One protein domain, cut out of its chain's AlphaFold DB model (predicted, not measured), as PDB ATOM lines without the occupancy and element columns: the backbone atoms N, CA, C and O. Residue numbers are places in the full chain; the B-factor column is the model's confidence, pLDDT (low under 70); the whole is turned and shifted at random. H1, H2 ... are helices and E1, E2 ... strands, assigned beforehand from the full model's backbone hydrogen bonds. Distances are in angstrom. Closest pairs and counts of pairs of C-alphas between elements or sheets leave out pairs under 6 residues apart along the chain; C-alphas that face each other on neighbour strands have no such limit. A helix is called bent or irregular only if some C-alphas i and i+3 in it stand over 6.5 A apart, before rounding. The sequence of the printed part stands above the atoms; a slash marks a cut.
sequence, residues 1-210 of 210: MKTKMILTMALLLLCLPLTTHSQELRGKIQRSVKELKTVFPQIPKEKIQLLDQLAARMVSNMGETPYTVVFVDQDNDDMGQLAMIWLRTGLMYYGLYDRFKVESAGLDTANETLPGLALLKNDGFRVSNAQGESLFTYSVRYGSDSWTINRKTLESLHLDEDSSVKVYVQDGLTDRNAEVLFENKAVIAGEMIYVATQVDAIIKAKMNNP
ATOM      1  N   MET A   1     138.503  28.965 280.122       53.19
ATOM      2  CA  MET A   1     137.993  27.579 280.298       53.19
ATOM      3  C   MET A   1     137.881  26.814 278.979       53.19
ATOM      4  O   MET A   1     138.407  25.713 278.919       53.19
ATOM      5  N   LYS A   2     137.303  27.391 277.909       50.22
ATOM      6  CA  LYS A   2     137.152  26.728 276.594       50.22
ATOM      7  C   LYS A   2     138.470  26.218 275.979       50.22
ATOM      8  O   LYS A   2     138.521  25.084 275.525       50.22
ATOM      9  N   THR A   3     139.558  26.985 276.060       56.34
ATOM     10  CA  THR A   3     140.876  26.595 275.511       56.34
ATOM     11  C   THR A   3     141.509  25.405 276.239       56.34
ATOM     12  O   THR A   3     142.115  24.552 275.601       56.34
ATOM     13  N   LYS A   4     141.319  25.298 277.565       54.09
ATOM     14  CA  LYS A   4     141.786  24.142 278.352       54.09
ATOM     15  C   LYS A   4     141.006  22.874 277.991       54.09
ATOM     16  O   LYS A   4     141.616  21.824 277.870       54.09
ATOM     17  N   MET A   5     139.697  23.000 277.746       57.12
ATOM     18  CA  MET A   5     138.815  21.884 277.378       57.12
ATOM     19  C   MET A   5     139.128  21.328 275.976       57.12
ATOM     20  O   MET A   5     139.184  20.113 275.801       57.12
ATOM     21  N   ILE A   6     139.418  22.213 275.010       61.88
ATOM     22  CA  ILE A   6     139.850  21.842 273.649       61.88
ATOM     23  C   ILE A   6     141.202  21.114 273.683       61.88
ATOM     24  O   ILE A   6     141.362  20.105 273.003       61.88
ATOM     25  N   LEU A   7     142.147  21.570 274.515       58.69
ATOM     26  CA  LEU A   7     143.461  20.936 274.652       58.69
ATOM     27  C   LEU A   7     143.361  19.518 275.247       58.69
ATOM     28  O   LEU A   7     143.981  18.596 274.724       58.69
ATOM     29  N   THR A   8     142.529  19.309 276.276       60.31
ATOM     30  CA  THR A   8     142.258  17.962 276.822       60.31
ATOM     31  C   THR A   8     141.568  17.040 275.819       60.31
ATOM     32  O   THR A   8     141.887  15.856 275.769       60.31
ATOM     33  N   MET A   9     140.649  17.561 275.000       59.81
ATOM     34  CA  MET A   9     139.935  16.751 274.008       59.81
ATOM     35  C   MET A   9     140.838  16.365 272.827       59.81
ATOM     36  O   MET A   9     140.784  15.230 272.362       59.81
ATOM     37  N   ALA A  10     141.727  17.269 272.400       61.75
ATOM     38  CA  ALA A  10     142.756  16.978 271.402       61.75
ATOM     39  C   ALA A  10     143.768  15.931 271.904       61.75
ATOM     40  O   ALA A  10     144.137  15.032 271.152       61.75
ATOM     41  N   LEU A  11     144.164  15.996 273.181       60.09
ATOM     42  CA  LEU A  11     145.060  15.013 273.797       60.09
ATOM     43  C   LEU A  11     144.414  13.616 273.868       60.09
ATOM     44  O   LEU A  11     145.056  12.628 273.528       60.09
ATOM     45  N   LEU A  12     143.127  13.536 274.229       59.34
ATOM     46  CA  LEU A  12     142.375  12.275 274.237       59.34
ATOM     47  C   LEU A  12     142.256  11.664 272.832       59.34
ATOM     48  O   LEU A  12     142.476  10.466 272.669       59.34
ATOM     49  N   LEU A  13     141.962  12.483 271.815       60.16
ATOM     50  CA  LEU A  13     141.858  12.039 270.418       60.16
ATOM     51  C   LEU A  13     143.198  11.546 269.849       60.16
ATOM     52  O   LEU A  13     143.207  10.599 269.066       60.16
ATOM     53  N   LEU A  14     144.324  12.134 270.267       60.03
ATOM     54  CA  LEU A  14     145.670  11.700 269.869       60.03
ATOM     55  C   LEU A  14     146.082  10.362 270.505       60.03
ATOM     56  O   LEU A  14     146.845   9.609 269.898       60.03
ATOM     57  N   CYS A  15     145.562  10.022 271.688       58.44
ATOM     58  CA  CYS A  15     145.843   8.742 272.346       58.44
ATOM     59  C   CYS A  15     145.074   7.557 271.733       58.44
ATOM     60  O   CYS A  15     145.586   6.437 271.734       58.44
ATOM     61  N   LEU A  16     143.880   7.779 271.174       60.03
ATOM     62  CA  LEU A  16     143.054   6.715 270.585       60.03
ATOM     63  C   LEU A  16     143.779   5.876 269.509       60.03
ATOM     64  O   LEU A  16     143.804   4.654 269.665       60.03
ATOM     65  N   PRO A  17     144.431   6.451 268.475       60.78
ATOM     66  CA  PRO A  17     145.105   5.657 267.441       60.78
ATOM     67  C   PRO A  17     146.318   4.870 267.963       60.78
ATOM     68  O   PRO A  17     146.646   3.806 267.439       60.78
ATOM     69  N   LEU A  18     146.980   5.360 269.017       58.38
ATOM     70  CA  LEU A  18     148.085   4.645 269.667       58.38
ATOM     71  C   LEU A  18     147.571   3.416 270.420       58.38
ATOM     72  O   LEU A  18     148.167   2.339 270.337       58.38
ATOM     73  N   THR A  19     146.437   3.558 271.114       62.97
ATOM     74  CA  THR A  19     145.820   2.437 271.830       62.97
ATOM     75  C   THR A  19     145.289   1.371 270.876       62.97
ATOM     76  O   THR A  19     145.569   0.196 271.095       62.97
ATOM     77  N   THR A  20     144.606   1.739 269.788       65.75
ATOM     78  CA  THR A  20     144.051   0.761 268.835       65.75
ATOM     79  C   THR A  20     145.142  -0.061 268.162       65.75
ATOM     80  O   THR A  20     145.043  -1.284 268.105       65.75
ATOM     81  N   HIS A  21     146.227   0.585 267.737       65.62
ATOM     82  CA  HIS A  21     147.338  -0.101 267.089       65.62
ATOM     83  C   HIS A  21     148.097  -1.039 268.043       65.62
ATOM     84  O   HIS A  21     148.461  -2.155 267.676       65.62
ATOM     85  N   SER A  22     148.288  -0.623 269.297       67.38
ATOM     86  CA  SER A  22     148.837  -1.483 270.351       67.38
ATOM     87  C   SER A  22     147.960  -2.718 270.599       67.38
ATOM     88  O   SER A  22     148.467  -3.834 270.729       67.38
ATOM     89  N   GLN A  23     146.635  -2.544 270.647       73.00
ATOM     90  CA  GLN A  23     145.706  -3.664 270.820       73.00
ATOM     91  C   GLN A  23     145.727  -4.616 269.619       73.00
ATOM     92  O   GLN A  23     145.690  -5.831 269.803       73.00
ATOM     93  N   GLU A  24     145.846  -4.087 268.401       75.12
ATOM     94  CA  GLU A  24     145.960  -4.888 267.180       75.12
ATOM     95  C   GLU A  24     147.225  -5.759 267.180       75.12
ATOM     96  O   GLU A  24     147.133  -6.970 266.967       75.12
ATOM     97  N   LEU A  25     148.392  -5.173 267.487       71.25
ATOM     98  CA  LEU A  25     149.656  -5.914 267.602       71.25
ATOM     99  C   LEU A  25     149.547  -7.020 268.658       71.25
ATOM    100  O   LEU A  25     149.868  -8.176 268.383       71.25
ATOM    101  N   ARG A  26     149.020  -6.693 269.847       82.06
ATOM    102  CA  ARG A  26     148.812  -7.675 270.921       82.06
ATOM    103  C   ARG A  26     147.873  -8.800 270.485       82.06
ATOM    104  O   ARG A  26     148.173  -9.968 270.725       82.06
ATOM    105  N   GLY A  27     146.769  -8.468 269.818       86.50
ATOM    106  CA  GLY A  27     145.805  -9.441 269.307       86.50
ATOM    107  C   GLY A  27     146.402 -10.366 268.245       86.50
ATOM    108  O   GLY A  27     146.130 -11.569 268.260       86.50
ATOM    109  N   LYS A  28     147.257  -9.837 267.358       87.94
ATOM    110  CA  LYS A  28     147.967 -10.644 266.357       87.94
ATOM    111  C   LYS A  28     148.950 -11.612 267.016       87.94
ATOM    112  O   LYS A  28     148.888 -12.800 266.721       87.94
ATOM    113  N   ILE A  29     149.754 -11.152 267.974       88.62
ATOM    114  CA  ILE A  29     150.714 -12.028 268.664       88.62
ATOM    115  C   ILE A  29     149.984 -13.096 269.494       88.62
ATOM    116  O   ILE A  29     150.364 -14.262 269.480       88.62
ATOM    117  N   GLN A  30     148.879 -12.747 270.168       90.38
ATOM    118  CA  GLN A  30     148.036 -13.736 270.854       90.38
ATOM    119  C   GLN A  30     147.479 -14.799 269.899       90.38
ATOM    120  O   GLN A  30     147.324 -15.956 270.296       90.38
ATOM    121  N   ARG A  31     147.167 -14.425 268.652       92.44
ATOM    122  CA  ARG A  31     146.756 -15.374 267.615       92.44
ATOM    123  C   ARG A  31     147.919 -16.279 267.211       92.44
ATOM    124  O   ARG A  31     147.733 -17.490 267.258       92.44
ATOM    125  N   SER A  32     149.105 -15.724 266.954       91.75
ATOM    126  CA  SER A  32     150.315 -16.510 266.672       91.75
ATOM    127  C   SER A  32     150.618 -17.513 267.787       91.75
ATOM    128  O   SER A  32     150.841 -18.684 267.510       91.75
ATOM    129  N   VAL A  33     150.523 -17.116 269.063       92.81
ATOM    130  CA  VAL A  33     150.702 -18.046 270.197       92.81
ATOM    131  C   VAL A  33     149.696 -19.202 270.146       92.81
ATOM    132  O   VAL A  33     150.062 -20.341 270.421       92.81
ATOM    133  N   LYS A  34     148.431 -18.944 269.795       92.62
ATOM    134  CA  LYS A  34     147.415 -20.002 269.655       92.62
ATOM    135  C   LYS A  34     147.695 -20.914 268.462       92.62
ATOM    136  O   LYS A  34     147.550 -22.124 268.596       92.62
ATOM    137  N   GLU A  35     148.102 -20.351 267.330       93.56
ATOM    138  CA  GLU A  35     148.458 -21.101 266.121       93.56
ATOM    139  C   GLU A  35     149.685 -21.990 266.360       93.56
ATOM    140  O   GLU A  35     149.658 -23.169 266.018       93.56
ATOM    141  N   LEU A  36     150.709 -21.493 267.059       94.00
ATOM    142  CA  LEU A  36     151.909 -22.261 267.414       94.00
ATOM    143  C   LEU A  36     151.611 -23.475 268.306       94.00
ATOM    144  O   LEU A  36     152.312 -24.478 268.238       94.00
ATOM    145  N   LYS A  37     150.529 -23.468 269.090       92.56
ATOM    146  CA  LYS A  37     150.124 -24.674 269.836       92.56
ATOM    147  C   LYS A  37     149.720 -25.828 268.924       92.56
ATOM    148  O   LYS A  37     149.813 -26.984 269.328       92.56
ATOM    149  N   THR A  38     149.291 -25.539 267.694       93.81
ATOM    150  CA  THR A  38     148.924 -26.580 266.723       93.81
ATOM    151  C   THR A  38     150.138 -27.345 266.195       93.81
ATOM    152  O   THR A  38     149.970 -28.459 265.702       93.81
ATOM    153  N   VAL A  39     151.357 -26.805 266.354       92.88
ATOM    154  CA  VAL A  39     152.597 -27.484 265.944       92.88
ATOM    155  C   VAL A  39     153.180 -28.389 267.031       92.88
ATOM    156  O   VAL A  39     154.080 -29.167 266.744       92.88
ATOM    157  N   PHE A  40     152.657 -28.369 268.264       95.50
ATOM    158  CA  PHE A  40     153.174 -29.203 269.361       95.50
ATOM    159  C   PHE A  40     153.249 -30.703 269.036       95.50
ATOM    160  O   PHE A  40     154.263 -31.313 269.365       95.50
ATOM    161  N   PRO A  41     152.253 -31.319 268.360       94.94
ATOM    162  CA  PRO A  41     152.334 -32.733 267.991       94.94
ATOM    163  C   PRO A  41     153.459 -33.064 266.999       94.94
ATOM    164  O   PRO A  41     153.754 -34.237 266.797       94.94
ATOM    165  N   GLN A  42     154.047 -32.051 266.356       93.88
ATOM    166  CA  GLN A  42     155.140 -32.197 265.393       93.88
ATOM    167  C   GLN A  42     156.518 -32.117 266.067       93.88
ATOM    168  O   GLN A  42     157.515 -32.442 265.428       93.88
ATOM    169  N   ILE A  43     156.589 -31.699 267.338       94.00
ATOM    170  CA  ILE A  43     157.848 -31.654 268.085       94.00
ATOM    171  C   ILE A  43     158.299 -33.103 268.356       94.00
ATOM    172  O   ILE A  43     157.513 -33.886 268.901       94.00
ATOM    173  N   PRO A  44     159.543 -33.482 268.005       94.38
ATOM    174  CA  PRO A  44     160.069 -34.816 268.286       94.38
ATOM    175  C   PRO A  44     159.975 -35.180 269.774       94.38
ATOM    176  O   PRO A  44     160.129 -34.326 270.648       94.38
ATOM    177  N   LYS A  45     159.744 -36.458 270.090       92.56
ATOM    178  CA  LYS A  45     159.523 -36.904 271.480       92.56
ATOM    179  C   LYS A  45     160.738 -36.673 272.370       92.56
ATOM    180  O   LYS A  45     160.595 -36.274 273.521       92.56
ATOM    181  N   GLU A  46     161.922 -36.913 271.826       89.62
ATOM    182  CA  GLU A  46     163.205 -36.701 272.493       89.62
ATOM    183  C   GLU A  46     163.364 -35.219 272.851       89.62
ATOM    184  O   GLU A  46     163.776 -34.867 273.954       89.62
ATOM    185  N   LYS A  47     162.935 -34.339 271.941       92.94
ATOM    186  CA  LYS A  47     162.941 -32.896 272.151       92.94
ATOM    187  C   LYS A  47     161.922 -32.465 273.205       92.94
ATOM    188  O   LYS A  47     162.267 -31.663 274.067       92.94
ATOM    189  N   ILE A  48     160.710 -33.028 273.192       94.38
ATOM    190  CA  ILE A  48     159.689 -32.777 274.226       94.38
ATOM    191  C   ILE A  48     160.251 -33.042 275.626       94.38
ATOM    192  O   ILE A  48     160.095 -32.198 276.501       94.38
ATOM    193  N   GLN A  49     160.971 -34.150 275.828       92.44
ATOM    194  CA  GLN A  49     161.555 -34.473 277.135       92.44
ATOM    195  C   GLN A  49     162.523 -33.389 277.631       92.44
ATOM    196  O   GLN A  49     162.481 -33.023 278.806       92.44
ATOM    197  N   LEU A  50     163.363 -32.838 276.747       91.94
ATOM    198  CA  LEU A  50     164.275 -31.741 277.090       91.94
ATOM    199  C   LEU A  50     163.515 -30.453 277.442       91.94
ATOM    200  O   LEU A  50     163.859 -29.761 278.402       91.94
ATOM    201  N   LEU A  51     162.456 -30.139 276.691       95.38
ATOM    202  CA  LEU A  51     161.622 -28.959 276.938       95.38
ATOM    203  C   LEU A  51     160.828 -29.080 278.251       95.38
ATOM    204  O   LEU A  51     160.727 -28.104 278.997       95.38
ATOM    205  N   ASP A  52     160.325 -30.275 278.568       95.38
ATOM    206  CA  ASP A  52     159.656 -30.577 279.838       95.38
ATOM    207  C   ASP A  52     160.620 -30.439 281.021       95.38
ATOM    208  O   ASP A  52     160.267 -29.857 282.049       95.38
ATOM    209  N   GLN A  53     161.860 -30.918 280.876       92.50
ATOM    210  CA  GLN A  53     162.903 -30.751 281.892       92.50
ATOM    211  C   GLN A  53     163.240 -29.277 282.126       92.50
ATOM    212  O   GLN A  53     163.360 -28.856 283.280       92.50
ATOM    213  N   LEU A  54     163.347 -28.476 281.060       93.94
ATOM    214  CA  LEU A  54     163.539 -27.031 281.181       93.94
ATOM    215  C   LEU A  54     162.375 -26.387 281.949       93.94
ATOM    216  O   LEU A  54     162.610 -25.667 282.921       93.94
ATOM    217  N   ALA A  55     161.129 -26.689 281.575       95.88
ATOM    218  CA  ALA A  55     159.947 -26.166 282.257       95.88
ATOM    219  C   ALA A  55     159.905 -26.570 283.743       95.88
ATOM    220  O   ALA A  55     159.685 -25.728 284.619       95.88
ATOM    221  N   ALA A  56     160.179 -27.839 284.052       94.00
ATOM    222  CA  ALA A  56     160.232 -28.339 285.423       94.00
ATOM    223  C   ALA A  56     161.340 -27.662 286.243       94.00
ATOM    224  O   ALA A  56     161.112 -27.298 287.402       94.00
ATOM    225  N   ARG A  57     162.519 -27.442 285.646       91.62
ATOM    226  CA  ARG A  57     163.634 -26.731 286.287       91.62
ATOM    227  C   ARG A  57     163.273 -25.281 286.586       91.62
ATOM    228  O   ARG A  57     163.520 -24.833 287.703       91.62
ATOM    229  N   MET A  58     162.646 -24.579 285.641       93.62
ATOM    230  CA  MET A  58     162.157 -23.211 285.851       93.62
ATOM    231  C   MET A  58     161.213 -23.139 287.055       93.62
ATOM    232  O   MET A  58     161.402 -22.317 287.945       93.62
ATOM    233  N   VAL A  59     160.222 -24.033 287.128       93.75
ATOM    234  CA  VAL A  59     159.229 -24.012 288.215       93.75
ATOM    235  C   VAL A  59     159.813 -24.467 289.556       93.75
ATOM    236  O   VAL A  59     159.356 -24.017 290.606       93.75
ATOM    237  N   SER A  60     160.800 -25.364 289.556       91.00
ATOM    238  CA  SER A  60     161.410 -25.874 290.795       91.00
ATOM    239  C   SER A  60     162.317 -24.854 291.481       91.00
ATOM    240  O   SER A  60     162.428 -24.890 292.700       91.00
ATOM    241  N   ASN A  61     162.914 -23.938 290.717       87.50
ATOM    242  CA  ASN A  61     163.789 -22.878 291.234       87.50
ATOM    243  C   ASN A  61     163.075 -21.522 291.355       87.50
ATOM    244  O   ASN A  61     163.702 -20.492 291.584       87.50
ATOM    245  N   MET A  62     161.751 -21.502 291.187       86.19
ATOM    246  CA  MET A  62     160.956 -20.296 291.364       86.19
ATOM    247  C   MET A  62     160.921 -19.911 292.850       86.19
ATOM    248  O   MET A  62     160.295 -20.601 293.654       86.19
ATOM    249  N   GLY A  63     161.574 -18.802 293.195       83.69
ATOM    250  CA  GLY A  63     161.618 -18.247 294.548       83.69
ATOM    251  C   GLY A  63     160.686 -17.049 294.750       83.69
ATOM    252  O   GLY A  63     159.684 -16.883 294.048       83.69
ATOM    253  N   GLU A  64     161.035 -16.213 295.734       83.19
ATOM    254  CA  GLU A  64     160.392 -14.911 295.976       83.19
ATOM    255  C   GLU A  64     160.783 -13.873 294.918       83.19
ATOM    256  O   GLU A  64     159.974 -13.025 294.544       83.19
ATOM    257  N   THR A  65     162.014 -13.956 294.413       86.38
ATOM    258  CA  THR A  65     162.504 -13.135 293.307       86.38
ATOM    259  C   THR A  65     162.282 -13.837 291.966       86.38
ATOM    260  O   THR A  65     162.262 -15.072 291.912       86.38
ATOM    261  N   PRO A  66     162.144 -13.082 290.860       89.81
ATOM    262  CA  PRO A  66     161.995 -13.677 289.540       89.81
ATOM    263  C   PRO A  66     163.194 -14.564 289.185       89.81
ATOM    264  O   PRO A  66     164.339 -14.124 289.275       89.81
ATOM    265  N   TYR A  67     162.930 -15.792 288.739       93.31
ATOM    266  CA  TYR A  67     163.979 -16.711 288.294       93.31
ATOM    267  C   TYR A  67     164.448 -16.343 286.882       93.31
ATOM    268  O   TYR A  67     163.621 -16.115 285.993       93.31
ATOM    269  N   THR A  68     165.761 -16.272 286.658       94.88
ATOM    270  CA  THR A  68     166.332 -15.816 285.383       94.88
ATOM    271  C   THR A  68     166.688 -16.988 284.469       94.88
ATOM    272  O   THR A  68     167.546 -17.802 284.786       94.88
ATOM    273  N   VAL A  69     166.075 -17.058 283.291       95.19
ATOM    274  CA  VAL A  69     166.425 -18.010 282.226       95.19
ATOM    275  C   VAL A  69     167.273 -17.295 281.186       95.19
ATOM    276  O   VAL A  69     166.832 -16.293 280.624       95.19
ATOM    277  N   VAL A  70     168.471 -17.806 280.914       95.44
ATOM    278  CA  VAL A  70     169.406 -17.210 279.953       95.44
ATOM    279  C   VAL A  70     169.688 -18.190 278.831       95.44
ATOM    280  O   VAL A  70     170.258 -19.252 279.070       95.44
ATOM    281  N   PHE A  71     169.312 -17.828 277.608       95.38
ATOM    282  CA  PHE A  71     169.703 -18.580 276.418       95.38
ATOM    283  C   PHE A  71     171.118 -18.197 276.002       95.38
ATOM    284  O   PHE A  71     171.387 -17.023 275.755       95.38
ATOM    285  N   VAL A  72     172.010 -19.182 275.952       93.56
ATOM    286  CA  VAL A  72     173.433 -18.991 275.682       93.56
ATOM    287  C   VAL A  72     173.796 -19.624 274.347       93.56
ATOM    288  O   VAL A  72     173.603 -20.825 274.149       93.56
ATOM    289  N   ASP A  73     174.330 -18.809 273.447       91.81
ATOM    290  CA  ASP A  73     174.970 -19.249 272.207       91.81
ATOM    291  C   ASP A  73     176.402 -18.676 272.118       91.81
ATOM    292  O   ASP A  73     176.885 -18.087 273.088       91.81
ATOM    293  N   GLN A  74     177.126 -18.895 271.017       91.56
ATOM    294  CA  GLN A  74     178.505 -18.411 270.898       91.56
ATOM    295  C   GLN A  74     178.595 -16.874 270.934       91.56
ATOM    296  O   GLN A  74     179.376 -16.335 271.713       91.56
ATOM    297  N   ASP A  75     177.768 -16.176 270.150       92.06
ATOM    298  CA  ASP A  75     177.938 -14.747 269.811       92.06
ATOM    299  C   ASP A  75     176.746 -13.856 270.213       92.06
ATOM    300  O   ASP A  75     176.655 -12.676 269.850       92.06
ATOM    301  N   ASN A  76     175.803 -14.433 270.946       93.00
ATOM    302  CA  ASN A  76     174.454 -13.945 271.191       93.00
ATOM    303  C   ASN A  76     173.637 -13.667 269.916       93.00
ATOM    304  O   ASN A  76     173.007 -12.607 269.781       93.00
ATOM    305  N   ASP A  77     173.676 -14.601 268.973       91.19
ATOM    306  CA  ASP A  77     173.099 -14.462 267.640       91.19
ATOM    307  C   ASP A  77     171.565 -14.634 267.596       91.19
ATOM    308  O   ASP A  77     170.849 -14.588 268.597       91.19
ATOM    309  N   ASP A  78     171.018 -14.779 266.388       92.88
ATOM    310  CA  ASP A  78     169.578 -14.913 266.181       92.88
ATOM    311  C   ASP A  78     168.930 -16.044 267.005       92.88
ATOM    312  O   ASP A  78     167.775 -15.889 267.401       92.88
ATOM    313  N   MET A  79     169.603 -17.176 267.250       92.44
ATOM    314  CA  MET A  79     168.983 -18.321 267.935       92.44
ATOM    315  C   MET A  79     168.661 -18.008 269.396       92.44
ATOM    316  O   MET A  79     167.494 -18.119 269.794       92.44
ATOM    317  N   GLY A  80     169.650 -17.568 270.185       93.81
ATOM    318  CA  GLY A  80     169.432 -17.209 271.586       93.81
ATOM    319  C   GLY A  80     168.460 -16.039 271.731       93.81
ATOM    320  O   GLY A  80     167.587 -16.045 272.605       93.81
ATOM    321  N   GLN A  81     168.534 -15.064 270.820       94.88
ATOM    322  CA  GLN A  81     167.637 -13.906 270.816       94.88
ATOM    323  C   GLN A  81     166.183 -14.289 270.516       94.88
ATOM    324  O   GLN A  81     165.269 -13.859 271.225       94.88
ATOM    325  N   LEU A  82     165.944 -15.117 269.495       96.12
ATOM    326  CA  LEU A  82     164.598 -15.585 269.157       96.12
ATOM    327  C   LEU A  82     164.019 -16.468 270.268       96.12
ATOM    328  O   LEU A  82     162.838 -16.324 270.590       96.12
ATOM    329  N   ALA A  83     164.835 -17.328 270.884       96.69
ATOM    330  CA  ALA A  83     164.403 -18.181 271.988       96.69
ATOM    331  C   ALA A  83     163.937 -17.353 273.194       96.69
ATOM    332  O   ALA A  83     162.822 -17.541 273.692       96.69
ATOM    333  N   MET A  84     164.734 -16.356 273.590       96.44
ATOM    334  CA  MET A  84     164.370 -15.407 274.642       96.44
ATOM    335  C   MET A  84     163.058 -14.680 274.321       96.44
ATOM    336  O   MET A  84     162.160 -14.628 275.165       96.44
ATOM    337  N   ILE A  85     162.929 -14.129 273.108       96.12
ATOM    338  CA  ILE A  85     161.740 -13.376 272.679       96.12
ATOM    339  C   ILE A  85     160.481 -14.243 272.770       96.12
ATOM    340  O   ILE A  85     159.463 -13.804 273.317       96.12
ATOM    341  N   TRP A  86     160.539 -15.476 272.265       97.00
ATOM    342  CA  TRP A  86     159.376 -16.358 272.238       97.00
ATOM    343  C   TRP A  86     159.023 -16.935 273.605       97.00
ATOM    344  O   TRP A  86     157.834 -16.968 273.939       97.00
ATOM    345  N   LEU A  87     160.006 -17.303 274.436       97.44
ATOM    346  CA  LEU A  87     159.714 -17.764 275.795       97.44
ATOM    347  C   LEU A  87     159.096 -16.631 276.620       97.44
ATOM    348  O   LEU A  87     158.053 -16.827 277.246       97.44
ATOM    349  N   ARG A  88     159.675 -15.425 276.558       95.75
ATOM    350  CA  ARG A  88     159.124 -14.235 277.226       95.75
ATOM    351  C   ARG A  88     157.694 -13.948 276.771       95.75
ATOM    352  O   ARG A  88     156.825 -13.699 277.603       95.75
ATOM    353  N   THR A  89     157.434 -14.048 275.468       95.31
ATOM    354  CA  THR A  89     156.090 -13.878 274.894       95.31
ATOM    355  C   THR A  89     155.102 -14.908 275.445       95.31
ATOM    356  O   THR A  89     153.991 -14.544 275.835       95.31
ATOM    357  N   GLY A  90     155.497 -16.182 275.518       96.38
ATOM    358  CA  GLY A  90     154.672 -17.245 276.091       96.38
ATOM    359  C   GLY A  90     154.373 -17.018 277.572       96.38
ATOM    360  O   GLY A  90     153.218 -17.091 277.987       96.38
ATOM    361  N   LEU A  91     155.384 -16.668 278.367       96.12
ATOM    362  CA  LEU A  91     155.215 -16.386 279.797       96.12
ATOM    363  C   LEU A  91     154.302 -15.176 280.032       96.12
ATOM    364  O   LEU A  91     153.418 -15.231 280.883       96.12
ATOM    365  N   MET A  92     154.430 -14.115 279.230       93.06
ATOM    366  CA  MET A  92     153.500 -12.979 279.265       93.06
ATOM    367  C   MET A  92     152.072 -13.379 278.888       93.06
ATOM    368  O   MET A  92     151.125 -12.920 279.526       93.06
ATOM    369  N   TYR A  93     151.901 -14.248 277.886       93.25
ATOM    370  CA  TYR A  93     150.588 -14.760 277.488       93.25
ATOM    371  C   TYR A  93     149.878 -15.485 278.644       93.25
ATOM    372  O   TYR A  93     148.664 -15.343 278.793       93.25
ATOM    373  N   TYR A  94     150.626 -16.216 279.475       94.12
ATOM    374  CA  TYR A  94     150.103 -16.916 280.653       94.12
ATOM    375  C   TYR A  94     150.094 -16.079 281.942       94.12
ATOM    376  O   TYR A  94     149.642 -16.566 282.972       94.12
ATOM    377  N   GLY A  95     150.545 -14.821 281.901       93.19
ATOM    378  CA  GLY A  95     150.586 -13.953 283.082       93.19
ATOM    379  C   GLY A  95     151.681 -14.319 284.091       93.19
ATOM    380  O   GLY A  95     151.502 -14.077 285.273       93.19
ATOM    381  N   LEU A  96     152.794 -14.894 283.625       94.19
ATOM    382  CA  LEU A  96     153.924 -15.373 284.438       94.19
ATOM    383  C   LEU A  96     155.175 -14.478 284.335       94.19
ATOM    384  O   LEU A  96     156.275 -14.884 284.705       94.19
ATOM    385  N   TYR A  97     155.038 -13.279 283.769       88.56
ATOM    386  CA  TYR A  97     156.155 -12.376 283.455       88.56
ATOM    387  C   TYR A  97     156.821 -11.750 284.690       88.56
ATOM    388  O   TYR A  97     157.928 -11.231 284.598       88.56
ATOM    389  N   ASP A  98     156.136 -11.771 285.827       91.44
ATOM    390  CA  ASP A  98     156.621 -11.341 287.136       91.44
ATOM    391  C   ASP A  98     157.393 -12.453 287.864       91.44
ATOM    392  O   ASP A  98     158.192 -12.172 288.749       91.44
ATOM    393  N   ARG A  99     157.186 -13.719 287.480       93.69
ATOM    394  CA  ARG A  99     157.856 -14.888 288.077       93.69
ATOM    395  C   ARG A  99     159.181 -15.229 287.407       93.69
ATOM    396  O   ARG A  99     160.022 -15.881 288.022       93.69
ATOM    397  N   PHE A 100     159.358 -14.809 286.158       94.94
ATOM    398  CA  PHE A 100     160.496 -15.189 285.333       94.94
ATOM    399  C   PHE A 100     161.065 -13.998 284.574       94.94
ATOM    400  O   PHE A 100     160.347 -13.270 283.887       94.94
ATOM    401  N   LYS A 101     162.388 -13.872 284.622       94.44
ATOM    402  CA  LYS A 101     163.157 -13.009 283.731       94.44
ATOM    403  C   LYS A 101     163.753 -13.880 282.629       94.44
ATOM    404  O   LYS A 101     164.261 -14.958 282.911       94.44
ATOM    405  N   VAL A 102     163.681 -13.438 281.377       95.38
ATOM    406  CA  VAL A 102     164.264 -14.174 280.245       95.38
ATOM    407  C   VAL A 102     165.254 -13.270 279.537       95.38
ATOM    408  O   VAL A 102     164.897 -12.157 279.147       95.38
ATOM    409  N   GLU A 103     166.475 -13.761 279.390       95.50
ATOM    410  CA  GLU A 103     167.601 -13.079 278.767       95.50
ATOM    411  C   GLU A 103     168.242 -13.987 277.709       95.50
ATOM    412  O   GLU A 103     167.992 -15.193 277.644       95.50
ATOM    413  N   SER A 104     169.096 -13.401 276.882       94.94
ATOM    414  CA  SER A 104     169.988 -14.111 275.973       94.94
ATOM    415  C   SER A 104     171.399 -13.550 276.136       94.94
ATOM    416  O   SER A 104     171.558 -12.380 276.496       94.94
ATOM    417  N   ALA A 105     172.417 -14.373 275.920       94.62
ATOM    418  CA  ALA A 105     173.808 -13.949 275.973       94.62
ATOM    419  C   ALA A 105     174.711 -14.837 275.112       94.62
ATOM    420  O   ALA A 105     174.347 -15.949 274.741       94.62
ATOM    421  N   GLY A 106     175.896 -14.320 274.818       93.44
ATOM    422  CA  GLY A 106     176.967 -14.996 274.106       93.44
ATOM    423  C   GLY A 106     178.085 -15.394 275.059       93.44
ATOM    424  O   GLY A 106     178.273 -14.755 276.102       93.44
ATOM    425  N   LEU A 107     178.846 -16.427 274.709       90.94
ATOM    426  CA  LEU A 107     180.158 -16.653 275.322       90.94
ATOM    427  C   LEU A 107     181.151 -15.559 274.911       90.94
ATOM    428  O   LEU A 107     181.998 -15.167 275.711       90.94
ATOM    429  N   ASP A 108     180.990 -15.037 273.697       88.00
ATOM    430  CA  ASP A 108     181.710 -13.896 273.149       88.00
ATOM    431  C   ASP A 108     180.720 -12.810 272.679       88.00
ATOM    432  O   ASP A 108     179.493 -12.969 272.726       88.00
ATOM    433  N   THR A 109     181.248 -11.666 272.249       74.69
ATOM    434  CA  THR A 109     180.480 -10.598 271.607       74.69
ATOM    435  C   THR A 109     180.912 -10.399 270.173       74.69
ATOM    436  O   THR A 109     182.029  -9.966 269.894       74.69
ATOM    437  N   ALA A 110     179.955 -10.558 269.269       79.00
ATOM    438  CA  ALA A 110     180.077 -10.080 267.906       79.00
ATOM    439  C   ALA A 110     179.331  -8.746 267.735       79.00
ATOM    440  O   ALA A 110     178.241  -8.544 268.271       79.00
ATOM    441  N   ASN A 111     179.904  -7.830 266.957       80.94
ATOM    442  CA  ASN A 111     179.310  -6.526 266.661       80.94
ATOM    443  C   ASN A 111     178.661  -6.538 265.270       80.94
ATOM    444  O   ASN A 111     179.188  -5.950 264.325       80.94
ATOM    445  N   GLU A 112     177.541  -7.248 265.127       85.38
ATOM    446  CA  GLU A 112     176.858  -7.399 263.839       85.38
ATOM    447  C   GLU A 112     175.331  -7.372 263.966       85.38
ATOM    448  O   GLU A 112     174.749  -7.446 265.049       85.38
ATOM    449  N   THR A 113     174.663  -7.304 262.813       88.38
ATOM    450  CA  THR A 113     173.201  -7.282 262.715       88.38
ATOM    451  C   THR A 113     172.540  -8.603 263.126       88.38
ATOM    452  O   THR A 113     173.128  -9.673 262.982       88.38
ATOM    453  N   LEU A 114     171.269  -8.539 263.539       91.50
ATOM    454  CA  LEU A 114     170.421  -9.701 263.850       91.50
ATOM    455  C   LEU A 114     169.312  -9.872 262.788       91.50
ATOM    456  O   LEU A 114     168.177  -9.417 262.989       91.50
ATOM    457  N   PRO A 115     169.616 -10.447 261.605       90.62
ATOM    458  CA  PRO A 115     168.651 -10.546 260.508       90.62
ATOM    459  C   PRO A 115     167.453 -11.448 260.841       90.62
ATOM    460  O   PRO A 115     166.361 -11.229 260.308       90.62
ATOM    461  N   GLY A 116     167.610 -12.419 261.745       90.62
ATOM    462  CA  GLY A 116     166.540 -13.317 262.181       90.62
ATOM    463  C   GLY A 116     165.378 -12.600 262.864       90.62
ATOM    464  O   GLY A 116     164.244 -13.072 262.780       90.62
ATOM    465  N   LEU A 117     165.599 -11.406 263.432       92.62
ATOM    466  CA  LEU A 117     164.518 -10.596 264.009       92.62
ATOM    467  C   LEU A 117     163.466 -10.178 262.970       92.62
ATOM    468  O   LEU A 117     162.330  -9.867 263.334       92.62
ATOM    469  N   ALA A 118     163.794 -10.192 261.672       89.94
ATOM    470  CA  ALA A 118     162.822  -9.920 260.616       89.94
ATOM    471  C   ALA A 118     161.660 -10.931 260.601       89.94
ATOM    472  O   ALA A 118     160.549 -10.549 260.225       89.94
ATOM    473  N   LEU A 119     161.887 -12.171 261.058       91.00
ATOM    474  CA  LEU A 119     160.865 -13.223 261.124       91.00
ATOM    475  C   LEU A 119     159.691 -12.824 262.030       91.00
ATOM    476  O   LEU A 119     158.539 -13.078 261.689       91.00
ATOM    477  N   LEU A 120     159.967 -12.090 263.112       93.25
ATOM    478  CA  LEU A 120     158.972 -11.684 264.111       93.25
ATOM    479  C   LEU A 120     157.870 -10.778 263.535       93.25
ATOM    480  O   LEU A 120     156.765 -10.696 264.074       93.25
ATOM    481  N   LYS A 121     158.130 -10.088 262.417       91.12
ATOM    482  CA  LYS A 121     157.119  -9.240 261.762       91.12
ATOM    483  C   LYS A 121     155.913 -10.051 261.285       91.12
ATOM    484  O   LYS A 121     154.777  -9.561 261.336       91.12
ATOM    485  N   ASN A 122     156.147 -11.294 260.863       89.12
ATOM    486  CA  ASN A 122     155.090 -12.191 260.403       89.12
ATOM    487  C   ASN A 122     154.103 -12.489 261.538       89.12
ATOM    488  O   ASN A 122     152.893 -12.447 261.315       89.12
ATOM    489  N   ASP A 123     154.611 -12.590 262.764       90.00
ATOM    490  CA  ASP A 123     153.854 -12.886 263.984       90.00
ATOM    491  C   ASP A 123     153.264 -11.656 264.683       90.00
ATOM    492  O   ASP A 123     152.631 -11.752 265.731       90.00
ATOM    493  N   GLY A 124     153.421 -10.473 264.085       89.69
ATOM    494  CA  GLY A 124     152.823  -9.240 264.593       89.69
ATOM    495  C   GLY A 124     153.694  -8.444 265.553       89.69
ATOM    496  O   GLY A 124     153.212  -7.460 266.107       89.69
ATOM    497  N   PHE A 125     154.970  -8.795 265.709       93.44
ATOM    498  CA  PHE A 125     155.923  -7.910 266.369       93.44
ATOM    499  C   PHE A 125     156.309  -6.752 265.449       93.44
ATOM    500  O   PHE A 125     156.402  -6.888 264.224       93.44
ATOM    501  N   ARG A 126     156.624  -5.601 266.047       93.06
ATOM    502  CA  ARG A 126     157.318  -4.518 265.341       93.06
ATOM    503  C   ARG A 126     158.771  -4.487 265.787       93.06
ATOM    504  O   ARG A 126     159.038  -4.298 266.966       93.06
ATOM    505  N   VAL A 127     159.681  -4.612 264.826       92.56
ATOM    506  CA  VAL A 127     161.131  -4.534 265.044       92.56
ATOM    507  C   VAL A 127     161.678  -3.278 264.374       92.56
ATOM    508  O   VAL A 127     161.420  -3.042 263.189       92.56
ATOM    509  N   SER A 128     162.419  -2.479 265.134       90.81
ATOM    510  CA  SER A 128     163.068  -1.237 264.690       90.81
ATOM    511  C   SER A 128     164.412  -1.061 265.390       90.81
ATOM    512  O   SER A 128     164.595  -1.619 266.464       90.81
ATOM    513  N   ASN A 129     165.325  -0.259 264.845       88.75
ATOM    514  CA  ASN A 129     166.535   0.124 265.581       88.75
ATOM    515  C   ASN A 129     166.149   0.927 266.833       88.75
ATOM    516  O   ASN A 129     165.244   1.769 266.773       88.75
ATOM    517  N   ALA A 130     166.813   0.668 267.955       84.81
ATOM    518  CA  ALA A 130     166.635   1.462 269.162       84.81
ATOM    519  C   ALA A 130     167.316   2.826 268.965       84.81
ATOM    520  O   ALA A 130     168.502   2.908 268.654       84.81
ATOM    521  N   GLN A 131     166.543   3.910 269.060       73.12
ATOM    522  CA  GLN A 131     167.076   5.259 268.876       73.12
ATOM    523  C   GLN A 131     167.919   5.668 270.084       73.12
ATOM    524  O   GLN A 131     167.472   5.514 271.214       73.12
ATOM    525  N   GLY A 132     169.099   6.241 269.831       70.19
ATOM    526  CA  GLY A 132     169.994   6.739 270.882       70.19
ATOM    527  C   GLY A 132     170.836   5.663 271.574       70.19
ATOM    528  O   GLY A 132     171.592   6.003 272.476       70.19
ATOM    529  N   GLU A 133     170.732   4.408 271.141       76.50
ATOM    530  CA  GLU A 133     171.505   3.277 271.661       76.50
ATOM    531  C   GLU A 133     172.709   2.942 270.762       76.50
ATOM    532  O   GLU A 133     172.858   3.482 269.658       76.50
ATOM    533  N   SER A 134     173.565   2.026 271.227       75.62
ATOM    534  CA  SER A 134     174.677   1.473 270.445       75.62
ATOM    535  C   SER A 134     174.231   0.883 269.100       75.62
ATOM    536  O   SER A 134     173.078   0.481 268.912       75.62
ATOM    537  N   LEU A 135     175.171   0.784 268.152       77.75
ATOM    538  CA  LEU A 135     174.938   0.081 266.886       77.75
ATOM    539  C   LEU A 135     174.386  -1.333 267.139       77.75
ATOM    540  O   LEU A 135     174.669  -1.953 268.158       77.75
ATOM    541  N   PHE A 136     173.549  -1.814 266.213       85.94
ATOM    542  CA  PHE A 136     172.916  -3.143 266.267       85.94
ATOM    543  C   PHE A 136     172.083  -3.416 267.528       85.94
ATOM    544  O   PHE A 136     171.891  -4.560 267.937       85.94
ATOM    545  N   THR A 137     171.532  -2.350 268.105       89.38
ATOM    546  CA  THR A 137     170.520  -2.430 269.155       89.38
ATOM    547  C   THR A 137     169.132  -2.245 268.548       89.38
ATOM    548  O   THR A 137     168.878  -1.308 267.784       89.38
ATOM    549  N   TYR A 138     168.210  -3.139 268.885       92.44
ATOM    550  CA  TYR A 138     166.872  -3.219 268.310       92.44
ATOM    551  C   TYR A 138     165.806  -3.074 269.394       92.44
ATOM    552  O   TYR A 138     165.908  -3.646 270.468       92.44
ATOM    553  N   SER A 139     164.737  -2.344 269.101       93.06
ATOM    554  CA  SER A 139     163.506  -2.342 269.885       93.06
ATOM    555  C   SER A 139     162.507  -3.298 269.243       93.06
ATOM    556  O   SER A 139     162.156  -3.148 268.065       93.06
ATOM    557  N   VAL A 140     162.042  -4.270 270.023       93.00
ATOM    558  CA  VAL A 140     160.981  -5.206 269.645       93.00
ATOM    559  C   VAL A 140     159.739  -4.857 270.456       93.00
ATOM    560  O   VAL A 140     159.768  -4.864 271.686       93.00
ATOM    561  N   ARG A 141     158.646  -4.520 269.767       90.69
ATOM    562  CA  ARG A 141     157.370  -4.157 270.397       90.69
ATOM    563  C   ARG A 141     156.377  -5.311 270.380       90.69
ATOM    564  O   ARG A 141     156.136  -5.906 269.325       90.69
ATOM    565  N   TYR A 142     155.759  -5.519 271.537       84.00
ATOM    566  CA  TYR A 142     154.645  -6.419 271.813       84.00
ATOM    567  C   TYR A 142     153.469  -5.565 272.309       84.00
ATOM    568  O   TYR A 142     153.422  -5.160 273.466       84.00
ATOM    569  N   GLY A 143     152.522  -5.223 271.434       82.94
ATOM    570  CA  GLY A 143     151.446  -4.298 271.803       82.94
ATOM    571  C   GLY A 143     151.971  -2.945 272.303       82.94
ATOM    572  O   GLY A 143     152.595  -2.209 271.535       82.94
ATOM    573  N   SER A 144     151.706  -2.625 273.574       80.38
ATOM    574  CA  SER A 144     152.181  -1.409 274.253       80.38
ATOM    575  C   SER A 144     153.553  -1.581 274.893       80.38
ATOM    576  O   SER A 144     154.199  -0.587 275.212       80.38
ATOM    577  N   ASP A 145     153.985  -2.826 275.082       83.88
ATOM    578  CA  ASP A 145     155.260  -3.160 275.693       83.88
ATOM    579  C   ASP A 145     156.368  -3.180 274.640       83.88
ATOM    580  O   ASP A 145     156.152  -3.441 273.449       83.88
ATOM    581  N   SER A 146     157.590  -2.915 275.084       86.75
ATOM    582  CA  SER A 146     158.773  -3.027 274.244       86.75
ATOM    583  C   SER A 146     159.959  -3.499 275.056       86.75
ATOM    584  O   SER A 146     160.120  -3.095 276.206       86.75
ATOM    585  N   TRP A 147     160.824  -4.281 274.428       88.31
ATOM    586  CA  TRP A 147     162.121  -4.627 274.988       88.31
ATOM    587  C   TRP A 147     163.235  -4.314 273.997       88.31
ATOM    588  O   TRP A 147     163.054  -4.379 272.776       88.31
ATOM    589  N   THR A 148     164.381  -3.949 274.556       90.44
ATOM    590  CA  THR A 148     165.610  -3.687 273.817       90.44
ATOM    591  C   THR A 148     166.399  -4.982 273.685       90.44
ATOM    592  O   THR A 148     166.540  -5.724 274.653       90.44
ATOM    593  N   ILE A 149     166.873  -5.247 272.474       90.69
ATOM    594  CA  ILE A 149     167.610  -6.437 272.072       90.69
ATOM    595  C   ILE A 149     168.951  -6.003 271.499       90.69
ATOM    596  O   ILE A 149     168.998  -5.215 270.556       90.69
ATOM    597  N   ASN A 150     170.028  -6.550 272.035       90.25
ATOM    598  CA  ASN A 150     171.383  -6.386 271.531       90.25
ATOM    599  C   ASN A 150     172.194  -7.632 271.877       90.25
ATOM    600  O   ASN A 150     171.855  -8.357 272.815       90.25
ATOM    601  N   ARG A 151     173.272  -7.853 271.123       91.31
ATOM    602  CA  ARG A 151     174.260  -8.884 271.442       91.31
ATOM    603  C   ARG A 151     175.015  -8.477 272.713       91.31
ATOM    604  O   ARG A 151     175.429  -7.320 272.830       91.31
ATOM    605  N   LYS A 152     175.163  -9.400 273.663       91.75
ATOM    606  CA  LYS A 152     175.850  -9.178 274.948       91.75
ATOM    607  C   LYS A 152     176.507 -10.457 275.461       91.75
ATOM    608  O   LYS A 152     176.012 -11.545 275.186       91.75
ATOM    609  N   THR A 153     177.590 -10.331 276.229       93.31
ATOM    610  CA  THR A 153     178.254 -11.491 276.845       93.31
ATOM    611  C   THR A 153     177.496 -11.988 278.070       93.31
ATOM    612  O   THR A 153     176.804 -11.224 278.751       93.31
ATOM    613  N   LEU A 154     177.692 -13.260 278.410       91.75
ATOM    614  CA  LEU A 154     177.160 -13.854 279.633       91.75
ATOM    615  C   LEU A 154     177.687 -13.143 280.889       91.75
ATOM    616  O   LEU A 154     176.935 -12.929 281.836       91.75
ATOM    617  N   GLU A 155     178.950 -12.714 280.866       91.62
ATOM    618  CA  GLU A 155     179.582 -11.958 281.952       91.62
ATOM    619  C   GLU A 155     178.872 -10.619 282.217       91.62
ATOM    620  O   GLU A 155     178.656 -10.248 283.372       91.62
ATOM    621  N   SER A 156     178.421  -9.931 281.160       92.31
ATOM    622  CA  SER A 156     177.743  -8.630 281.274       92.31
ATOM    623  C   SER A 156     176.387  -8.683 281.989       92.31
ATOM    624  O   SER A 156     175.854  -7.646 282.384       92.31
ATOM    625  N   LEU A 157     175.809  -9.877 282.153       91.38
ATOM    626  CA  LEU A 157     174.510 -10.049 282.796       91.38
ATOM    627  C   LEU A 157     174.574 -10.050 284.326       91.38
ATOM    628  O   LEU A 157     173.516  -9.924 284.945       91.38
ATOM    629  N   HIS A 158     175.767 -10.188 284.922       90.25
ATOM    630  CA  HIS A 158     175.965 -10.256 286.378       90.25
ATOM    631  C   HIS A 158     174.971 -11.210 287.061       90.25
ATOM    632  O   HIS A 158     174.263 -10.838 287.998       90.25
ATOM    633  N   LEU A 159     174.869 -12.429 286.524       89.25
ATOM    634  CA  LEU A 159     173.897 -13.419 286.972       89.25
ATOM    635  C   LEU A 159     174.233 -13.928 288.371       89.25
ATOM    636  O   LEU A 159     175.382 -14.228 288.682       89.25
ATOM    637  N   ASP A 160     173.191 -14.086 289.172       87.62
ATOM    638  CA  ASP A 160     173.238 -14.861 290.400       87.62
ATOM    639  C   ASP A 160     173.001 -16.341 290.058       87.62
ATOM    640  O   ASP A 160     171.993 -16.694 289.437       87.62
ATOM    641  N   GLU A 161     173.953 -17.207 290.408       81.94
ATOM    642  CA  GLU A 161     173.905 -18.639 290.086       81.94
ATOM    643  C   GLU A 161     172.751 -19.355 290.807       81.94
ATOM    644  O   GLU A 161     172.213 -20.324 290.269       81.94
ATOM    645  N   ASP A 162     172.315 -18.854 291.969       83.50
ATOM    646  CA  ASP A 162     171.234 -19.471 292.750       83.50
ATOM    647  C   ASP A 162     169.841 -19.119 292.196       83.50
ATOM    648  O   ASP A 162     168.867 -19.844 292.408       83.50
ATOM    649  N   SER A 163     169.741 -18.024 291.435       87.00
ATOM    650  CA  SER A 163     168.488 -17.528 290.852       87.00
ATOM    651  C   SER A 163     168.505 -17.466 289.322       87.00
ATOM    652  O   SER A 163     167.675 -16.780 288.709       87.00
ATOM    653  N   SER A 164     169.398 -18.231 288.680       90.38
ATOM    654  CA  SER A 164     169.451 -18.333 287.221       90.38
ATOM    655  C   SER A 164     169.664 -19.749 286.676       90.38
ATOM    656  O   SER A 164     170.133 -20.667 287.348       90.38
ATOM    657  N   VAL A 165     169.278 -19.943 285.414       90.81
ATOM    658  CA  VAL A 165     169.647 -21.099 284.593       90.81
ATOM    659  C   VAL A 165     170.206 -20.621 283.265       90.81
ATOM    660  O   VAL A 165     169.618 -19.774 282.593       90.81
ATOM    661  N   LYS A 166     171.320 -21.229 282.869       92.38
ATOM    662  CA  LYS A 166     171.899 -21.115 281.532       92.38
ATOM    663  C   LYS A 166     171.371 -22.270 280.683       92.38
ATOM    664  O   LYS A 166     171.432 -23.425 281.108       92.38
ATOM    665  N   VAL A 167     170.823 -21.944 279.520       92.06
ATOM    666  CA  VAL A 167     170.285 -22.885 278.535       92.06
ATOM    667  C   VAL A 167     171.113 -22.734 277.272       92.06
ATOM    668  O   VAL A 167     171.006 -21.719 276.587       92.06
ATOM    669  N   TYR A 168     171.943 -23.723 276.973       90.62
ATOM    670  CA  TYR A 168     172.824 -23.679 275.811       90.62
ATOM    671  C   TYR A 168     172.054 -24.115 274.566       90.62
ATOM    672  O   TYR A 168     171.366 -25.138 274.583       90.62
ATOM    673  N   VAL A 169     172.111 -23.309 273.506       89.31
ATOM    674  CA  VAL A 169     171.269 -23.506 272.308       89.31
ATOM    675  C   VAL A 169     172.057 -23.910 271.062       89.31
ATOM    676  O   VAL A 169     171.456 -24.128 270.010       89.31
ATOM    677  N   GLN A 170     173.379 -24.049 271.183       84.12
ATOM    678  CA  GLN A 170     174.283 -24.562 270.153       84.12
ATOM    679  C   GLN A 170     175.159 -25.680 270.733       84.12
ATOM    680  O   GLN A 170     175.440 -25.698 271.932       84.12
ATOM    681  N   ASP A 171     175.554 -26.608 269.865       76.94
ATOM    682  CA  ASP A 171     176.382 -27.764 270.212       76.94
ATOM    683  C   ASP A 171     177.821 -27.344 270.555       76.94
ATOM    684  O   ASP A 171     178.339 -26.357 270.026       76.94
ATOM    685  N   GLY A 172     178.473 -28.103 271.436       72.12
ATOM    686  CA  GLY A 172     179.890 -27.932 271.770       72.12
ATOM    687  C   GLY A 172     180.231 -26.708 272.624       72.12
ATOM    688  O   GLY A 172     181.408 -26.384 272.766       72.12
ATOM    689  N   LEU A 173     179.236 -26.025 273.205       70.81
ATOM    690  CA  LEU A 173     179.475 -24.837 274.033       70.81
ATOM    691  C   LEU A 173     179.907 -25.164 275.472       70.81
ATOM    692  O   LEU A 173     180.580 -24.346 276.099       70.81
ATOM    693  N   THR A 174     179.537 -26.329 276.024       66.31
ATOM    694  CA  THR A 174     179.988 -26.763 277.363       66.31
ATOM    695  C   THR A 174     180.002 -28.283 277.519       66.31
ATOM    696  O   THR A 174     179.192 -28.971 276.917       66.31
ATOM    697  N   ASP A 175     180.795 -28.786 278.468       55.75
ATOM    698  CA  ASP A 175     180.804 -30.202 278.872       55.75
ATOM    699  C   ASP A 175     179.623 -30.621 279.790       55.75
ATOM    700  O   ASP A 175     179.599 -31.746 280.300       55.75
ATOM    701  N   ARG A 176     178.664 -29.728 280.103       52.56
ATOM    702  CA  ARG A 176     177.615 -29.952 281.125       52.56
ATOM    703  C   ARG A 176     176.191 -29.585 280.658       52.56
ATOM    704  O   ARG A 176     175.610 -28.607 281.111       52.56
ATOM    705  N   ASN A 177     175.608 -30.445 279.824       52.66
ATOM    706  CA  ASN A 177     174.206 -30.922 279.791       52.66
ATOM    707  C   ASN A 177     173.062 -30.040 280.360       52.66
ATOM    708  O   ASN A 177     172.258 -30.500 281.174       52.66
ATOM    709  N   ALA A 178     172.896 -28.816 279.867       59.31
ATOM    710  CA  ALA A 178     171.586 -28.157 279.828       59.31
ATOM    711  C   ALA A 178     171.383 -27.560 278.435       59.31
ATOM    712  O   ALA A 178     171.410 -26.343 278.244       59.31
ATOM    713  N   GLU A 179     171.251 -28.450 277.454       75.06
ATOM    714  CA  GLU A 179     171.175 -28.096 276.043       75.06
ATOM    715  C   GLU A 179     169.740 -28.179 275.534       75.06
ATOM    716  O   GLU A 179     169.054 -29.195 275.666       75.06
ATOM    717  N   VAL A 180     169.287 -27.096 274.914       82.31
ATOM    718  CA  VAL A 180     168.059 -27.066 274.121       82.31
ATOM    719  C   VAL A 180     168.469 -26.642 272.719       82.31
ATOM    720  O   VAL A 180     168.265 -25.506 272.306       82.31
ATOM    721  N   LEU A 181     169.074 -27.579 271.990       86.69
ATOM    722  CA  LEU A 181     169.578 -27.333 270.637       86.69
ATOM    723  C   LEU A 181     168.425 -27.136 269.658       86.69
ATOM    724  O   LEU A 181     167.529 -27.982 269.578       86.69
ATOM    725  N   PHE A 182     168.429 -26.033 268.918       87.38
ATOM    726  CA  PHE A 182     167.417 -25.768 267.900       87.38
ATOM    727  C   PHE A 182     167.878 -26.276 266.540       87.38
ATOM    728  O   PHE A 182     168.963 -25.931 266.082       87.38
ATOM    729  N   GLU A 183     167.024 -27.039 265.856       86.75
ATOM    730  CA  GLU A 183     167.322 -27.507 264.497       86.75
ATOM    731  C   GLU A 183     167.464 -26.327 263.523       86.75
ATOM    732  O   GLU A 183     168.349 -26.300 262.670       86.75
ATOM    733  N   ASN A 184     166.578 -25.336 263.641       89.44
ATOM    734  CA  ASN A 184     166.589 -24.125 262.831       89.44
ATOM    735  C   ASN A 184     165.729 -23.019 263.474       89.44
ATOM    736  O   ASN A 184     164.991 -23.242 264.430       89.44
ATOM    737  N   LYS A 185     165.777 -21.806 262.912       91.62
ATOM    738  CA  LYS A 185     165.040 -20.639 263.434       91.62
ATOM    739  C   LYS A 185     163.513 -20.792 263.390       91.62
ATOM    740  O   LYS A 185     162.827 -20.122 264.157       91.62
ATOM    741  N   ALA A 186     162.971 -21.635 262.505       89.88
ATOM    742  CA  ALA A 186     161.525 -21.771 262.317       89.88
ATOM    743  C   ALA A 186     160.850 -22.570 263.444       89.88
ATOM    744  O   ALA A 186     159.681 -22.327 263.738       89.88
ATOM    745  N   VAL A 187     161.576 -23.481 264.103       92.56
ATOM    746  CA  VAL A 187     161.011 -24.315 265.183       92.56
ATOM    747  C   VAL A 187     161.005 -23.617 266.547       92.56
ATOM    748  O   VAL A 187     160.159 -23.922 267.388       92.56
ATOM    749  N   ILE A 188     161.883 -22.623 266.747       95.56
ATOM    750  CA  ILE A 188     162.115 -21.946 268.038       95.56
ATOM    751  C   ILE A 188     160.813 -21.427 268.657       95.56
ATOM    752  O   ILE A 188     160.561 -21.622 269.845       95.56
ATOM    753  N   ALA A 189     159.964 -20.785 267.852       96.12
ATOM    754  CA  ALA A 189     158.710 -20.212 268.330       96.12
ATOM    755  C   ALA A 189     157.791 -21.280 268.943       96.12
ATOM    756  O   ALA A 189     157.296 -21.111 270.057       96.12
ATOM    757  N   GLY A 190     157.598 -22.401 268.243       96.62
ATOM    758  CA  GLY A 190     156.754 -23.502 268.709       96.62
ATOM    759  C   GLY A 190     157.295 -24.133 269.989       96.62
ATOM    760  O   GLY A 190     156.551 -24.309 270.953       96.62
ATOM    761  N   GLU A 191     158.599 -24.397 270.032       97.31
ATOM    762  CA  GLU A 191     159.255 -25.014 271.188       97.31
ATOM    763  C   GLU A 191     159.224 -24.123 272.438       97.31
ATOM    764  O   GLU A 191     158.933 -24.595 273.535       97.31
ATOM    765  N   MET A 192     159.458 -22.818 272.303       97.81
ATOM    766  CA  MET A 192     159.420 -21.907 273.454       97.81
ATOM    767  C   MET A 192     157.999 -21.653 273.961       97.81
ATOM    768  O   MET A 192     157.778 -21.552 275.171       97.81
ATOM    769  N   ILE A 193     157.010 -21.614 273.062       98.12
ATOM    770  CA  ILE A 193     155.597 -21.566 273.459       98.12
ATOM    771  C   ILE A 193     155.167 -22.881 274.127       98.12
ATOM    772  O   ILE A 193     154.350 -22.850 275.055       98.12
ATOM    773  N   TYR A 194     155.740 -24.020 273.724       98.25
ATOM    774  CA  TYR A 194     155.562 -25.292 274.425       98.25
ATOM    775  C   TYR A 194     156.090 -25.210 275.860       98.25
ATOM    776  O   TYR A 194     155.318 -25.442 276.791       98.25
ATOM    777  N   VAL A 195     157.340 -24.771 276.058       97.88
ATOM    778  CA  VAL A 195     157.936 -24.598 277.400       97.88
ATOM    779  C   VAL A 195     157.063 -23.704 278.281       97.88
ATOM    780  O   VAL A 195     156.690 -24.106 279.379       97.88
ATOM    781  N   ALA A 196     156.653 -22.530 277.789       98.00
ATOM    782  CA  ALA A 196     155.781 -21.631 278.551       98.00
ATOM    783  C   ALA A 196     154.435 -22.281 278.930       98.00
ATOM    784  O   ALA A 196     153.907 -22.029 280.012       98.00
ATOM    785  N   THR A 197     153.889 -23.134 278.055       98.00
ATOM    786  CA  THR A 197     152.653 -23.886 278.323       98.00
ATOM    787  C   THR A 197     152.848 -24.916 279.433       98.00
ATOM    788  O   THR A 197     151.979 -25.048 280.294       98.00
ATOM    789  N   GLN A 198     153.987 -25.610 279.452       97.88
ATOM    790  CA  GLN A 198     154.301 -26.575 280.507       97.88
ATOM    791  C   GLN A 198     154.562 -25.891 281.850       97.88
ATOM    792  O   GLN A 198     154.061 -26.349 282.874       97.88
ATOM    793  N   VAL A 199     155.263 -24.753 281.857       97.44
ATOM    794  CA  VAL A 199     155.461 -23.944 283.073       97.44
ATOM    795  C   VAL A 199     154.109 -23.563 283.696       97.44
ATOM    796  O   VAL A 199     153.898 -23.803 284.885       97.44
ATOM    797  N   ASP A 200     153.173 -23.037 282.896       97.38
ATOM    798  CA  ASP A 200     151.811 -22.705 283.347       97.38
ATOM    799  C   ASP A 200     151.064 -23.931 283.902       97.38
ATOM    800  O   ASP A 200     150.465 -23.862 284.980       97.38
ATOM    801  N   ALA A 201     151.140 -25.070 283.208       97.19
ATOM    802  CA  ALA A 201     150.487 -26.306 283.632       97.19
ATOM    803  C   ALA A 201     151.021 -26.820 284.981       97.19
ATOM    804  O   ALA A 201     150.229 -27.155 285.866       97.19
ATOM    805  N   ILE A 202     152.345 -26.834 285.167       96.88
ATOM    806  CA  ILE A 202     152.985 -27.294 286.409       96.88
ATOM    807  C   ILE A 202     152.614 -26.368 287.577       96.88
ATOM    808  O   ILE A 202     152.273 -26.854 288.657       96.88
ATOM    809  N   ILE A 203     152.637 -25.044 287.375       94.50
ATOM    810  CA  ILE A 203     152.260 -24.075 288.419       94.50
ATOM    811  C   ILE A 203     150.802 -24.282 288.843       94.50
ATOM    812  O   ILE A 203     150.523 -24.415 290.036       94.50
ATOM    813  N   LYS A 204     149.874 -24.386 287.885       94.25
ATOM    814  CA  LYS A 204     148.452 -24.629 288.179       94.25
ATOM    815  C   LYS A 204     148.225 -25.951 288.907       94.25
ATOM    816  O   LYS A 204     147.419 -26.004 289.832       94.25
ATOM    817  N   ALA A 205     148.945 -27.005 288.528       93.50
ATOM    818  CA  ALA A 205     148.859 -28.299 289.200       93.50
ATOM    819  C   ALA A 205     149.318 -28.232 290.666       93.50
ATOM    820  O   ALA A 205     148.677 -28.842 291.521       93.50
ATOM    821  N   LYS A 206     150.379 -27.466 290.969       88.25
ATOM    822  CA  LYS A 206     150.838 -27.227 292.350       88.25
ATOM    823  C   LYS A 206     149.829 -26.413 293.164       88.25
ATOM    824  O   LYS A 206     149.592 -26.727 294.319       88.25
ATOM    825  N   MET A 207     149.201 -25.399 292.566       83.81
ATOM    826  CA  MET A 207     148.201 -24.575 293.263       83.81
ATOM    827  C   MET A 207     146.915 -25.341 293.603       83.81
ATOM    828  O   MET A 207     146.259 -25.025 294.591       83.81
ATOM    829  N   ASN A 208     146.553 -26.336 292.792       78.38
ATOM    830  CA  ASN A 208     145.346 -27.138 292.994       78.38
ATOM    831  C   ASN A 208     145.554 -28.336 293.941       78.38
ATOM    832  O   ASN A 208     144.571 -28.975 294.311       78.38
ATOM    833  N   ASN A 209     146.798 -28.635 294.334       58.38
ATOM    834  CA  ASN A 209     147.160 -29.692 295.285       58.38
ATOM    835  C   ASN A 209     148.073 -29.110 296.389       58.38
ATOM    836  O   ASN A 209     149.284 -29.342 296.333       58.38
ATOM    837  N   PRO A 210     147.521 -28.300 297.315       53.06
ATOM    838  CA  PRO A 210     148.282 -27.607 298.358       53.06
ATOM    839  C   PRO A 210     148.879 -28.539 299.419       53.06
ATOM    840  O   PRO A 210     148.258 -29.586 299.720       53.06
TER     841      PRO A 210
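Overview. This is residues 1 to 210 of the 210 residues of an uncharacterized protein of Flavobacteriia bacterium (UniProt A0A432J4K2). A small parallel sheet, E2 E1 E6, has H3 and the end of H2 over one face; H5 packs on both helices, and a second small sheet, the meander E3 E4 E5 with H4 over it, meets H3 too. The long helix H1 runs past this body, and its residues 2 to 17 stick out as an arm. The 210 printed residues hold five named helices and six named strands, in the order H1 H2 E1 H3 E2 H4 E3 E4 E5 E6 H5, of mixed class. The second sheet, in the order E3 E4 E5, is antiparallel. The whole is compact, with a radius of gyration of the C-alphas of 19.0 A and spans of 71 by 47 by 35 A.

Arrangement. Start at E1, residues 67 to 73, the inner strand between E2, residues 100 to 106, and E6, residues 164 to 168. Look for N 103 and O 69, 2.8 A, and N 165 and O 68, 2.8 A, within hydrogen-bond range. H3, residues 78 to 93, lies over E2 and E1 at a height over the sheet of 8.7 A; E1, H3, E2 form a strand-helix-strand unit, parallel neighbours joined through a helix, with a right-handed crossover. H2, residues 45 to 60, is on the same face, over E1, at a height of 10.7 A: two layers, helices on one face of a sheet. H5, residues 188 to 207, touches H2 at Ala 55 and Val 199, C-alphas 5.1 A apart, and H3 at Leu 87 and Met 192, 4.8 A. H1, residues 2 to 42, touches H5 with residues 33 to 40 alone, about perpendicular at 86 degrees; the closest C-alphas are those of Leu 36 and Gly 190, 5.2 A. In the meander, each strand the antiparallel neighbour of the one before, E3, residues 126 to 129, and E4, residues 138 to 142, form a hairpin with N 139 and O 128 at 2.7 A; E4 and E5, residues 145 to 149, form another with N 149 and O 138 at 2.7 A. H1 only grazes this sheet, with residues 22 to 30. H4, residues 115 to 121, lies over E3, with 4 of its 7 C-alphas falling on E3, and only just not over E4, with 2 falling on E4; its height over the sheet is 8.9 A. Every O i to N i+4 pair is within hydrogen-bond range in H2, H3 and H5, against 30 of 37 in H1 and 0 of 3 in H4, where 4 of 4 O i to N i+3 pairs are.

Along the chain. Find C-alpha 67 at (163.979, -16.711, 288.294), where E1 begins; it is 19.6 A long, and E2 19.9 A. From C-alpha 2 at (137.152, 26.728, 276.594), H1 runs 62.6 A; it is irregular, with C-alphas 38 and 41 7.1 A apart. H2 is 22.3 A long, H3 22.1 A, and H5 28.9 A, ending at C-alpha 207 at (148.201, -24.575, 293.263).

Size, cuts and confidence. The two C-alphas farthest apart are those of Met 1 and Asp 175, 71.9 A. The printed part has no cut. The links E5 to E6 and E6 to H5 are long, with 14 and 19 residues. Look in the B-factor column for pLDDT under 70 at residues 1 to 22, 174 to 178 and 209 to 210.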